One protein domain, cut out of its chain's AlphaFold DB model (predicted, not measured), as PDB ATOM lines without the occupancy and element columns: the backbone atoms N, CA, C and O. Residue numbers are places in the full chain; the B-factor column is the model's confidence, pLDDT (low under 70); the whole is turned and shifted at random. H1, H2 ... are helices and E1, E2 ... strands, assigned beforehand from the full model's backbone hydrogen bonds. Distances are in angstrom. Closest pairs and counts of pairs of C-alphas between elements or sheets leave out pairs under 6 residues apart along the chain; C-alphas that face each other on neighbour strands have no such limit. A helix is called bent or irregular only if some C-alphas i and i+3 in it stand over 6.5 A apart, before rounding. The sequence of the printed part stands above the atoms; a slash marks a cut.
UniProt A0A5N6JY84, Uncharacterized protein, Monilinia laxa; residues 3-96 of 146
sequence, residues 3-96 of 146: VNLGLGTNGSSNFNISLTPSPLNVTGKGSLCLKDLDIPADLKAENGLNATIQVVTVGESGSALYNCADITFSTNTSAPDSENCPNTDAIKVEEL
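Overview. This is residues 3 to 96 of the 146 residues of an uncharacterized protein of Monilinia laxa (UniProt A0A5N6JY84). With little regular structure, the domain is a long hairpin, E3 and E4, with short E1 beside E3 and H1 over E1, plus a separate ribbon of E2 and E5 and long loops. The printed part has 94 residues, 36 in named elements, one helix and five strands in the order E1 H1 E2 E3 E4 E5, mostly strand. Sheets E1 - E3 - E4 and E2 - E5 are antiparallel; the whole is compact, radius of gyration of the C-alphas 14.2 A, spans 37 by 31 by 21 A.

Arrangement. E1, residues 3 to 7, is antiparallel to E3, residues 50 to 58; N 4 and O 54, 2.8 A, are within hydrogen-bond range. H1, residues 9 to 13, is on this sheet, height 6.4 A, only just over E1 with 3 C-alphas. H1 is irregular, C-alphas 10 and 13 being 7.3 A apart; 0 of 1 O i to N i+4 and 1 of 2 O i to N i+3 pairs are within range. E3 and E4, residues 64 to 72, form a hairpin, N 53 to O 69 2.8 A. E2, residues 24 to 27, and E5, residues 92 to 95, are antiparallel, N 25 to O 94 2.7 A. E2 and E3 are near each other, with 5 pairs of C-alphas within 10 A.

Along the chain. E1 begins at C-alpha 3 (23.743, 40.141, -34.259); E5 ends at C-alpha 95 (28.040, 44.285, -45.378). E3 spans 26.3 A, E4 25.8 A.

Size, cuts and confidence. The farthest C-alphas, Ser 61 and Asn 76, are 41.2 A apart. The printed part has no cut; links E2 to E3 and E4 to E5 are long. Residues 11 to 13 are under pLDDT 70.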
ATOM      1  N   VAL A   3      23.823  41.293 -35.157       96.81
ATOM      2  CA  VAL A   3      23.743  40.141 -34.259       96.81
ATOM      3  C   VAL A   3      24.726  40.364 -33.124       96.81
ATOM      4  O   VAL A   3      25.927  40.509 -33.351       96.81
ATOM      5  N   ASN A   4      24.207  40.398 -31.907       95.75
ATOM      6  CA  ASN A   4      24.989  40.566 -30.694       95.75
ATOM      7  C   ASN A   4      24.846  39.330 -29.810       95.75
ATOM      8  O   ASN A   4      23.878  38.576 -29.912       95.75
ATOM      9  N   LEU A   5      25.799  39.153 -28.912       95.31
ATOM     10  CA  LEU A   5      25.866  38.053 -27.971       95.31
ATOM     11  C   LEU A   5      26.000  38.616 -26.554       95.31
ATOM     12  O   LEU A   5      26.808  39.513 -26.305       95.31
ATOM     13  N   GLY A   6      25.205  38.080 -25.633       94.56
ATOM     14  CA  GLY A   6      25.375  38.269 -24.195       94.56
ATOM     15  C   GLY A   6      25.696  36.942 -23.526       94.56
ATOM     16  O   GLY A   6      25.063  35.933 -23.825       94.56
ATOM     17  N   LEU A   7      26.688  36.915 -22.639       92.62
ATOM     18  CA  LEU A   7      27.096  35.693 -21.939       92.62
ATOM     19  C   LEU A   7      26.279  35.451 -20.662       92.62
ATOM     20  O   LEU A   7      25.805  36.381 -20.011       92.62
ATOM     21  N   GLY A   8      26.173  34.187 -20.263       88.06
ATOM     22  CA  GLY A   8      25.405  33.736 -19.106       88.06
ATOM     23  C   GLY A   8      23.926  33.500 -19.418       88.06
ATOM     24  O   GLY A   8      23.478  33.565 -20.561       88.06
ATOM     25  N   THR A   9      23.149  33.178 -18.388       84.31
ATOM     26  CA  THR A   9      21.709  32.915 -18.510       84.31
ATOM     27  C   THR A   9      20.930  34.210 -18.742       84.31
ATOM     28  O   THR A   9      21.119  35.186 -18.017       84.31
ATOM     29  N   ASN A  10      20.026  34.217 -19.729       76.75
ATOM     30  CA  ASN A  10      19.280  35.410 -20.166       76.75
ATOM     31  C   ASN A  10      20.202  36.584 -20.565       76.75
ATOM     32  O   ASN A  10      19.850  37.754 -20.404       76.75
ATOM     33  N   GLY A  11      21.419  36.272 -21.019       61.81
ATOM     34  CA  GLY A  11      22.358  37.242 -21.567       61.81
ATOM     35  C   GLY A  11      22.923  38.231 -20.556       61.81
ATOM     36  O   GLY A  11      23.320  39.309 -20.983       61.81
ATOM     37  N   SER A  12      22.907  37.913 -19.249       66.00
ATOM     38  CA  SER A  12      23.438  38.723 -18.130       66.00
ATOM     39  C   SER A  12      23.429  40.239 -18.401       66.00
ATOM     40  O   SER A  12      24.436  40.925 -18.250       66.00
ATOM     41  N   SER A  13      22.295  40.751 -18.886       65.62
ATOM     42  CA  SER A  13      22.021  42.152 -19.240       65.62
ATOM     43  C   SER A  13      23.002  42.882 -20.178       65.62
ATOM     44  O   SER A  13      22.886  44.104 -20.311       65.62
ATOM     45  N   ASN A  14      23.959  42.220 -20.839       85.44
ATOM     46  CA  ASN A  14      24.949  42.915 -21.668       85.44
ATOM     47  C   ASN A  14      25.188  42.216 -23.010       85.44
ATOM     48  O   ASN A  14      25.769  41.142 -23.068       85.44
ATOM     49  N   PHE A  15      24.758  42.872 -24.089       93.19
ATOM     50  CA  PHE A  15      24.956  42.444 -25.477       93.19
ATOM     51  C   PHE A  15      26.109  43.229 -26.120       93.19
ATOM     52  O   PHE A  15      25.922  43.919 -27.120       93.19
ATOM     53  N   ASN A  16      27.287  43.202 -25.496       91.38
ATOM     54  CA  ASN A  16      28.460  43.970 -25.935       91.38
ATOM     55  C   ASN A  16      29.376  43.222 -26.912       91.38
ATOM     56  O   ASN A  16      30.320  43.818 -27.427       91.38
ATOM     57  N   ILE A  17      29.127  41.938 -27.163       93.62
ATOM     58  CA  ILE A  17      29.906  41.138 -28.107       93.62
ATOM     59  C   ILE A  17      29.160  41.142 -29.439       93.62
ATOM     60  O   ILE A  17      28.048  40.627 -29.518       93.62
ATOM     61  N   SER A  18      29.741  41.726 -30.486       94.31
ATOM     62  CA  SER A  18      29.119  41.735 -31.814       94.31
ATOM     63  C   SER A  18      29.588  40.542 -32.645       94.31
ATOM     64  O   SER A  18      30.789  40.339 -32.808       94.31
ATOM     65  N   LEU A  19      28.636  39.777 -33.180       95.12
ATOM     66  CA  LEU A  19      28.869  38.685 -34.135       95.12
ATOM     67  C   LEU A  19      28.783  39.163 -35.595       95.12
ATOM     68  O   LEU A  19      29.124  38.434 -36.518       95.12
ATOM     69  N   THR A  20      28.330  40.400 -35.809       94.56
ATOM     70  CA  THR A  20      28.365  41.100 -37.100       94.56
ATOM     71  C   THR A  20      29.053  42.454 -36.893       94.56
ATOM     72  O   THR A  20      28.364  43.480 -36.834       94.56
ATOM     73  N   PRO A  21      30.388  42.474 -36.695       91.25
ATOM     74  CA  PRO A  21      31.127  43.695 -36.362       91.25
ATOM     75  C   PRO A  21      30.961  44.782 -37.429       91.25
ATOM     76  O   PRO A  21      30.846  45.962 -37.099       91.25
ATOM     77  N   SER A  22      30.861  44.380 -38.693       92.12
ATOM     78  CA  SER A  22      30.301  45.221 -39.740       92.12
ATOM     79  C   SER A  22      28.788  44.995 -39.824       92.12
ATOM     80  O   SER A  22      28.342  43.856 -40.001       92.12
ATOM     81  N   PRO A  23      27.965  46.050 -39.715       90.44
ATOM     82  CA  PRO A  23      26.516  45.913 -39.763       90.44
ATOM     83  C   PRO A  23      26.051  45.365 -41.113       90.44
ATOM     84  O   PRO A  23      26.548  45.778 -42.159       90.44
ATOM     85  N   LEU A  24      25.035  44.501 -41.112       94.44
ATOM     86  CA  LEU A  24      24.456  43.986 -42.353       94.44
ATOM     87  C   LEU A  24      23.314  44.889 -42.833       94.44
ATOM     88  O   LEU A  24      22.319  45.078 -42.126       94.44
ATOM     89  N   ASN A  25      23.423  45.423 -44.043       94.38
ATOM     90  CA  ASN A  25      22.329  46.056 -44.761       94.38
ATOM     91  C   ASN A  25      21.440  44.972 -45.384       94.38
ATOM     92  O   ASN A  25      21.772  44.390 -46.416       94.38
ATOM     93  N   VAL A  26      20.322  44.671 -44.722       94.56
ATOM     94  CA  VAL A  26      19.373  43.636 -45.146       94.56
ATOM     95  C   VAL A  26      18.140  44.311 -45.727       94.56
ATOM     96  O   VAL A  26      17.458  45.059 -45.027       94.56
ATOM     97  N   THR A  27      17.833  44.028 -46.988       93.75
ATOM     98  CA  THR A  27      16.653  44.561 -47.681       93.75
ATOM     99  C   THR A  27      15.819  43.441 -48.296       93.75
ATOM    100  O   THR A  27      16.285  42.314 -48.474       93.75
ATOM    101  N   GLY A  28      14.561  43.754 -48.613       93.25
ATOM    102  CA  GLY A  28      13.593  42.784 -49.118       93.25
ATOM    103  C   GLY A  28      12.783  42.099 -48.016       93.25
ATOM    104  O   GLY A  28      12.930  42.387 -46.830       93.25
ATOM    105  N   LYS A  29      11.873  41.208 -48.420       93.00
ATOM    106  CA  LYS A  29      10.980  40.468 -47.515       93.00
ATOM    107  C   LYS A  29      11.171  38.972 -47.722       93.00
ATOM    108  O   LYS A  29      11.273  38.530 -48.862       93.00
ATOM    109  N   GLY A  30      11.146  38.214 -46.632       94.00
ATOM    110  CA  GLY A  30      11.260  36.760 -46.652       94.00
ATOM    111  C   GLY A  30      12.150  36.248 -45.526       94.00
ATOM    112  O   GLY A  30      12.238  36.884 -44.476       94.00
ATOM    113  N   SER A  31      12.783  35.100 -45.753       94.44
ATOM    114  CA  SER A  31      13.647  34.434 -44.778       94.44
ATOM    115  C   SER A  31      15.108  34.742 -45.071       94.44
ATOM    116  O   SER A  31      15.559  34.606 -46.210       94.44
ATOM    117  N   LEU A  32      15.826  35.142 -44.026       94.62
ATOM    118  CA  LEU A  32      17.276  35.258 -44.005       94.62
ATOM    119  C   LEU A  32      17.814  34.306 -42.940       94.62
ATOM    120  O   LEU A  32      17.398  34.369 -41.785       94.62
ATOM    121  N   CYS A  33      18.768  33.477 -43.328       94.94
ATOM    122  CA  CYS A  33      19.531  32.614 -42.462       94.94
ATOM    123  C   CYS A  33      21.030  32.859 -42.663       94.94
ATOM    124  O   CYS A  33      21.566  32.733 -43.768       94.94
ATOM    125  N   LEU A  34      21.697  33.210 -41.564       92.62
ATOM    126  CA  LEU A  34      23.147  33.329 -41.476       92.62
ATOM    127  C   LEU A  34      23.671  31.970 -41.015       92.62
ATOM    128  O   LEU A  34      23.471  31.601 -39.861       92.62
ATOM    129  N   LYS A  35      24.247  31.202 -41.946       88.12
ATOM    130  CA  LYS A  35      24.678  29.822 -41.679       88.12
ATOM    131  C   LYS A  35      25.776  29.749 -40.626       88.12
ATOM    132  O   LYS A  35      25.684  28.919 -39.732       88.12
ATOM    133  N   ASP A  36      26.746  30.648 -40.736       88.06
ATOM    134  CA  ASP A  36      27.888  30.724 -39.842       88.06
ATOM    135  C   ASP A  36      28.045  32.160 -39.336       88.06
ATOM    136  O   ASP A  36      27.847  33.129 -40.077       88.06
ATOM    137  N   LEU A  37      28.375  32.279 -38.053       91.00
ATOM    138  CA  LEU A  37      28.736  33.526 -37.392       91.00
ATOM    139  C   LEU A  37      30.035  33.285 -36.638       91.00
ATOM    140  O   LEU A  37      30.112  32.384 -35.800       91.00
ATOM    141  N   ASP A  38      31.046  34.094 -36.931       90.25
ATOM    142  CA  ASP A  38      32.335  33.979 -36.271       90.25
ATOM    143  C   ASP A  38      32.242  34.428 -34.813       90.25
ATOM    144  O   ASP A  38      31.780  35.524 -34.483       90.25
ATOM    145  N   ILE A  39      32.716  33.559 -33.927       90.06
ATOM    146  CA  ILE A  39      32.867  33.870 -32.513       90.06
ATOM    147  C   ILE A  39      34.225  34.562 -32.316       90.06
ATOM    148  O   ILE A  39      35.246  34.001 -32.724       90.06
ATOM    149  N   PRO A  40      34.281  35.748 -31.679       89.44
ATOM    150  CA  PRO A  40      35.544  36.438 -31.422       89.44
ATOM    151  C   PRO A  40      36.540  35.555 -30.656       89.44
ATOM    152  O   PRO A  40      36.172  34.886 -29.694       89.44
ATOM    153  N   ALA A  41      37.813  35.544 -31.059       86.00
ATOM    154  CA  ALA A  41      38.824  34.617 -30.521       86.00
ATOM    155  C   ALA A  41      39.175  34.849 -29.032       86.00
ATOM    156  O   ALA A  41      39.702  33.968 -28.334       86.00
ATOM    157  N   ASP A  42      38.923  36.062 -28.557       86.31
ATOM    158  CA  ASP A  42      39.013  36.503 -27.170       86.31
ATOM    159  C   ASP A  42      37.835  36.004 -26.319       86.31
ATOM    160  O   ASP A  42      37.999  35.801 -25.111       86.31
ATOM    161  N   LEU A  43      36.696  35.691 -26.945       85.50
ATOM    162  CA  LEU A  43      35.595  34.985 -26.310       85.50
ATOM    163  C   LEU A  43      36.010  33.520 -26.103       85.50
ATOM    164  O   LEU A  43      35.916  32.686 -27.001       85.50
ATOM    165  N   LYS A  44      36.496  33.186 -24.904       83.31
ATOM    166  CA  LYS A  44      36.776  31.799 -24.489       83.31
ATOM    167  C   LYS A  44      35.465  31.028 -24.285       83.31
ATOM    168  O   LYS A  44      35.098  30.702 -23.161       83.31
ATOM    169  N   ALA A  45      34.726  30.797 -25.368       87.06
ATOM    170  CA  ALA A  45      33.488  30.036 -25.347       87.06
ATOM    171  C   ALA A  45      33.798  28.557 -25.087       87.06
ATOM    172  O   ALA A  45      34.471  27.894 -25.876       87.06
ATOM    173  N   GLU A  46      33.307  28.050 -23.962       90.31
ATOM    174  CA  GLU A  46      33.467  26.657 -23.560       90.31
ATOM    175  C   GLU A  46      32.163  25.882 -23.772       90.31
ATOM    176  O   GLU A  46      31.062  26.434 -23.734       90.31
ATOM    177  N   ASN A  47      32.281  24.572 -23.983       94.38
ATOM    178  CA  ASN A  47      31.126  23.687 -24.083       94.38
ATOM    179  C   ASN A  47      30.285  23.746 -22.792       94.38
ATOM    180  O   ASN A  47      30.808  23.515 -21.703       94.38
ATOM    181  N   GLY A  48      28.984  24.005 -22.916       93.38
ATOM    182  CA  GLY A  48      28.062  24.184 -21.793       93.38
ATOM    183  C   GLY A  48      27.899  25.636 -21.328       93.38
ATOM    184  O   GLY A  48      27.063  25.896 -20.462       93.38
ATOM    185  N   LEU A  49      28.649  26.591 -21.891       92.06
ATOM    186  CA  LEU A  49      28.478  28.006 -21.574       92.06
ATOM    187  C   LEU A  49      27.126  28.506 -22.101       92.06
ATOM    188  O   LEU A  49      26.852  28.437 -23.297       92.06
ATOM    189  N   ASN A  50      26.292  29.037 -21.211       93.94
ATOM    190  CA  ASN A  50      25.038  29.677 -21.600       93.94
ATOM    191  C   ASN A  50      25.296  31.075 -22.158       93.94
ATOM    192  O   ASN A  50      26.168  31.796 -21.664       93.94
ATOM    193  N   ALA A  51      24.515  31.456 -23.160       94.38
ATOM    194  CA  ALA A  51      24.523  32.785 -23.746       94.38
ATOM    195  C   ALA A  51      23.154  33.108 -24.357       94.38
ATOM    196  O   ALA A  51      22.294  32.241 -24.491       94.38
ATOM    197  N   THR A  52      22.971  34.352 -24.772       95.81
ATOM    198  CA  THR A  52      21.782  34.814 -25.486       95.81
ATOM    199  C   THR A  52      22.226  35.556 -26.733       95.81
ATOM    200  O   THR A  52      23.020  36.497 -26.658       95.81
ATOM    201  N   ILE A  53      21.708  35.146 -27.886       95.81
ATOM    202  CA  ILE A  53      21.848  35.880 -29.142       95.81
ATOM    203  C   ILE A  53      20.759  36.944 -29.184       95.81
ATOM    204  O   ILE A  53      19.593  36.649 -28.932       95.81
ATOM    205  N   GLN A  54      21.125  38.165 -29.550       96.75
ATOM    206  CA  GLN A  54      20.199  39.243 -29.861       96.75
ATOM    207  C   GLN A  54      20.325  39.614 -31.335       96.75
ATOM    208  O   GLN A  54      21.393  40.015 -31.793       96.75
ATOM    209  N   VAL A  55      19.211  39.559 -32.056       96.75
ATOM    210  CA  VAL A  55      19.095  40.110 -33.406       96.75
ATOM    211  C   VAL A  55      18.433  41.478 -33.312       96.75
ATOM    212  O   VAL A  55      17.317  41.604 -32.800       96.75
ATOM    213  N   VAL A  56      19.127  42.497 -33.818       96.62
ATOM    214  CA  VAL A  56      18.639  43.875 -33.891       96.62
ATOM    215  C   VAL A  56      18.388  44.245 -35.345       96.62
ATOM    216  O   VAL A  56      19.317  44.333 -36.159       96.62
ATOM    217  N   THR A  57      17.132  44.520 -35.672       95.44
ATOM    218  CA  THR A  57      16.732  44.990 -37.002       95.44
ATOM    219  C   THR A  57      16.343  46.452 -36.911       95.44
ATOM    220  O   THR A  57      15.414  46.797 -36.187       95.44
ATOM    221  N   VAL A  58      17.052  47.305 -37.646       94.00
ATOM    222  CA  VAL A  58      16.778  48.744 -37.713       94.00
ATOM    223  C   VAL A  58      15.946  49.019 -38.959       94.00
ATOM    224  O   VAL A  58      16.306  48.573 -40.047       94.00
ATOM    225  N   GLY A  59      14.817  49.699 -38.786       91.00
ATOM    226  CA  GLY A  59      13.970  50.160 -39.879       91.00
ATOM    227  C   GLY A  59      14.417  51.519 -40.417       91.00
ATOM    228  O   GLY A  59      15.142  52.255 -39.753       91.00
ATOM    229  N   GLU A  60      13.914  51.882 -41.597       87.94
ATOM    230  CA  GLU A  60      14.234  53.142 -42.294       87.94
ATOM    231  C   GLU A  60      14.014  54.395 -41.421       87.94
ATOM    232  O   GLU A  60      14.791  55.342 -41.448       87.94
ATOM    233  N   SER A  61      12.974  54.395 -40.582       92.00
ATOM    234  CA  SER A  61      12.661  55.510 -39.673       92.00
ATOM    235  C   SER A  61      13.562  55.583 -38.430       92.00
ATOM    236  O   SER A  61      13.298  56.393 -37.544       92.00
ATOM    237  N   GLY A  62      14.571  54.716 -38.311       88.88
ATOM    238  CA  GLY A  62      15.442  54.617 -37.135       88.88
ATOM    239  C   GLY A  62      14.835  53.850 -35.953       88.88
ATOM    240  O   GLY A  62      15.441  53.790 -34.886       88.88
ATOM    241  N   SER A  63      13.652  53.245 -36.116       94.56
ATOM    242  CA  SER A  63      13.103  52.304 -35.136       94.56
ATOM    243  C   SER A  63      13.905  51.003 -35.132       94.56
ATOM    244  O   SER A  63      14.494  50.625 -36.143       94.56
ATOM    245  N   ALA A  64      13.918  50.296 -34.004       95.19
ATOM    246  CA  ALA A  64      14.623  49.028 -33.879       95.19
ATOM    247  C   ALA A  64      13.730  47.951 -33.258       95.19
ATOM    248  O   ALA A  64      12.987  48.213 -32.310       95.19
ATOM    249  N   LEU A  65      13.826  46.739 -33.799       95.69
ATOM    250  CA  LEU A  65      13.214  45.531 -33.260       95.69
ATOM    251  C   LEU A  65      14.308  44.638 -32.684       95.69
ATOM    252  O   LEU A  65      15.332  44.421 -33.332       95.69
ATOM    253  N   TYR A  66      14.056  44.104 -31.492       95.75
ATOM    254  CA  TYR A  66      14.987  43.268 -30.743       95.75
ATOM    255  C   TYR A  66      14.342  41.905 -30.522       95.75
ATOM    256  O   TYR A  66      13.269  41.824 -29.924       95.75
ATOM    257  N   ASN A  67      14.983  40.846 -31.004       96.38
ATOM    258  CA  ASN A  67      14.592  39.471 -30.705       96.38
ATOM    259  C   ASN A  67      15.769  38.733 -30.085       96.38
ATOM    260  O   ASN A  67      16.903  38.887 -30.537       96.38
ATOM    261  N   CYS A  68      15.478  37.930 -29.068       96.00
ATOM    262  CA  CYS A  68      16.476  37.187 -28.317       96.00
ATOM    263  C   CYS A  68      16.246  35.682 -28.460       96.00
ATOM    264  O   CYS A  68      15.102  35.231 -28.521       96.00
ATOM    265  N   ALA A  69      17.333  34.920 -28.467       95.56
ATOM    266  CA  ALA A  69      17.313  33.469 -28.383       95.56
ATOM    267  C   ALA A  69      18.387  33.011 -27.395       95.56
ATOM    268  O   ALA A  69      19.565  33.327 -27.569       95.56
ATOM    269  N   ASP A  70      17.979  32.279 -26.364       95.75
ATOM    270  CA  ASP A  70      18.912  31.668 -25.423       95.75
ATOM    271  C   ASP A  70      19.539  30.421 -26.048       95.75
ATOM    272  O   ASP A  70      18.858  29.601 -26.668       95.75
ATOM    273  N   ILE A  71      20.850  30.289 -25.882       94.19
ATOM    274  CA  ILE A  71      21.661  29.208 -26.427       94.19
ATOM    275  C   ILE A  71      22.606  28.653 -25.360       94.19
ATOM    276  O   ILE A  71      22.944  29.309 -24.372       94.19
ATOM    277  N   THR A  72      23.100  27.450 -25.615       94.38
ATOM    278  CA  THR A  72      24.220  26.863 -24.884       94.38
ATOM    279  C   THR A  72      25.287  26.485 -25.899       94.38
ATOM    280  O   THR A  72      25.006  25.753 -26.851       94.38
ATOM    281  N   PHE A  73      26.506  26.992 -25.718       93.94
ATOM    282  CA  PHE A  73      27.635  26.641 -26.572       93.94
ATOM    283  C   PHE A  73      27.906  25.141 -26.500       93.94
ATOM    284  O   PHE A  73      27.898  24.543 -25.425       93.94
ATOM    285  N   SER A  74      28.167  24.532 -27.652       93.38
ATOM    286  CA  SER A  74      28.467  23.111 -27.748       93.38
ATOM    287  C   SER A  74      29.517  22.862 -28.819       93.38
ATOM    288  O   SER A  74      29.508  23.512 -29.861       93.38
ATOM    289  N   THR A  75      30.417  21.913 -28.567       91.31
ATOM    290  CA  THR A  75      31.377  21.421 -29.572       91.31
ATOM    291  C   THR A  75      30.800  20.300 -30.437       91.31
ATOM    292  O   THR A  75      31.435  19.876 -31.398       91.31
ATOM    293  N   ASN A  76      29.606  19.806 -30.096       89.75
ATOM    294  CA  ASN A  76      28.891  18.742 -30.801       89.75
ATOM    295  C   ASN A  76      27.615  19.287 -31.456       89.75
ATOM    296  O   ASN A  76      26.510  18.810 -31.197       89.75
ATOM    297  N   THR A  77      27.756  20.314 -32.288       84.69
ATOM    298  CA  THR A  77      26.674  20.830 -33.135       84.69
ATOM    299  C   THR A  77      27.092  20.766 -34.596       84.69
ATOM    300  O   THR A  77      28.268  20.855 -34.936       84.69
ATOM    301  N   SER A  78      26.117  20.552 -35.473       84.69
ATOM    302  CA  SER A  78      26.305  20.620 -36.922       84.69
ATOM    303  C   SER A  78      25.623  21.875 -37.445       84.69
ATOM    304  O   SER A  78      24.590  22.282 -36.909       84.69
ATOM    305  N   ALA A  79      26.205  22.488 -38.477       84.25
ATOM    306  CA  ALA A  79      25.563  23.594 -39.170       84.25
ATOM    307  C   ALA A  79      24.200  23.138 -39.727       84.25
ATOM    308  O   ALA A  79      24.080  21.994 -40.174       84.25
ATOM    309  N   PRO A  80      23.167  23.997 -39.699       86.31
ATOM    310  CA  PRO A  80      21.854  23.630 -40.202       86.31
ATOM    311  C   PRO A  80      21.871  23.446 -41.726       86.31
ATOM    312  O   PRO A  80      22.418  24.270 -42.470       86.31
ATOM    313  N   ASP A  81      21.202  22.396 -42.201       88.19
ATOM    314  CA  ASP A  81      21.005  22.145 -43.628       88.19
ATOM    315  C   ASP A  81      20.174  23.255 -44.297       88.19
ATOM    316  O   ASP A  81      19.484  24.045 -43.646       88.19
ATOM    317  N   SER A  82      20.209  23.325 -45.629       85.00
ATOM    318  CA  SER A  82      19.477  24.341 -46.405       85.00
ATOM    319  C   SER A  82      17.964  24.343 -46.169       85.00
ATOM    320  O   SER A  82      17.358  25.407 -46.227       85.00
ATOM    321  N   GLU A  83      17.374  23.194 -45.835       89.44
ATOM    322  CA  GLU A  83      15.948  23.079 -45.494       89.44
ATOM    323  C   GLU A  83      15.614  23.761 -44.157       89.44
ATOM    324  O   GLU A  83      14.591  24.433 -44.025       89.44
ATOM    325  N   ASN A  84      16.498  23.642 -43.162       89.12
ATOM    326  CA  ASN A  84      16.329  24.244 -41.835       89.12
ATOM    327  C   ASN A  84      16.836  25.691 -41.758       89.12
ATOM    328  O   ASN A  84      16.541  26.394 -40.793       89.12
ATOM    329  N   CYS A  85      17.594  26.131 -42.760       93.00
ATOM    330  CA  CYS A  85      18.202  27.455 -42.844       93.00
ATOM    331  C   CYS A  85      18.093  28.025 -44.276       93.00
ATOM    332  O   CYS A  85      19.114  28.159 -44.969       93.00
ATOM    333  N   PRO A  86      16.864  28.330 -44.750       94.00
ATOM    334  CA  PRO A  86      16.632  28.825 -46.102       94.00
ATOM    335  C   PRO A  86      16.812  30.345 -46.218       94.00
ATOM    336  O   PRO A  86      16.447  31.109 -45.321       94.00
ATOM    337  N   ASN A  87      17.292  30.780 -47.386       93.62
ATOM    338  CA  ASN A  87      17.300  32.175 -47.820       93.62
ATOM    339  C   ASN A  87      16.319  32.358 -48.977       93.62
ATOM    340  O   ASN A  87      16.382  31.623 -49.959       93.62
ATOM    341  N   THR A  88      15.427  33.340 -48.886       95.94
ATOM    342  CA  THR A  88      14.529  33.685 -50.002       95.94
ATOM    343  C   THR A  88      15.216  34.624 -50.991       95.94
ATOM    344  O   THR A  88      15.824  35.605 -50.565       95.94
ATOM    345  N   ASP A  89      15.019  34.424 -52.297       94.31
ATOM    346  CA  ASP A  89      15.661  35.229 -53.358       94.31
ATOM    347  C   ASP A  89      15.346  36.731 -53.303       94.31
ATOM    348  O   ASP A  89      16.116  37.562 -53.790       94.31
ATOM    349  N   ALA A  90      14.207  37.102 -52.716       94.56
ATOM    350  CA  ALA A  90      13.795  38.493 -52.555       94.56
ATOM    351  C   ALA A  90      14.602  39.246 -51.481       94.56
ATOM    352  O   ALA A  90      14.540  40.474 -51.446       94.56
ATOM    353  N   ILE A  91      15.358  38.541 -50.630       94.94
ATOM    354  CA  ILE A  91      16.253  39.146 -49.641       94.94
ATOM    355  C   ILE A  91      17.592  39.500 -50.298       94.94
ATOM    356  O   ILE A  91      18.099  38.787 -51.174       94.94
ATOM    357  N   LYS A  92      18.168  40.630 -49.894       94.38
ATOM    358  CA  LYS A  92      19.523  41.065 -50.251       94.38
ATOM    359  C   LYS A  92      20.254  41.436 -48.970       94.38
ATOM    360  O   LYS A  92      19.673  42.093 -48.108       94.38
ATOM    361  N   VAL A  93      21.501  40.996 -48.850       94.19
ATOM    362  CA  VAL A  93      22.355  41.262 -47.692       94.19
ATOM    363  C   VAL A  93      23.675  41.804 -48.196       94.19
ATOM    364  O   VAL A  93      24.334  41.160 -49.007       94.19
ATOM    365  N   GLU A  94      24.046  42.974 -47.702       93.81
ATOM    366  CA  GLU A  94      25.337  43.596 -47.970       93.81
ATOM    367  C   GLU A  94      25.983  43.995 -46.650       93.81
ATOM    368  O   GLU A  94      25.310  44.448 -45.727       93.81
ATOM    369  N   GLU A  95      27.292  43.823 -46.539       92.44
ATOM    370  CA  GLU A  95      28.040  44.285 -45.378       92.44
ATOM    371  C   GLU A  95      28.314  45.786 -45.517       92.44
ATOM    372  O   GLU A  95      28.855  46.246 -46.525       92.44
ATOM    373  N   LEU A  96      27.931  46.574 -44.512       87.06
ATOM    374  CA  LEU A  96      28.175  48.008 -44.523       87.06
ATOM    375  C   LEU A  96      29.617  48.286 -44.096       87.06
ATOM    376  O   LEU A  96      29.916  48.471 -42.917       87.06
TER     377      LEU A  96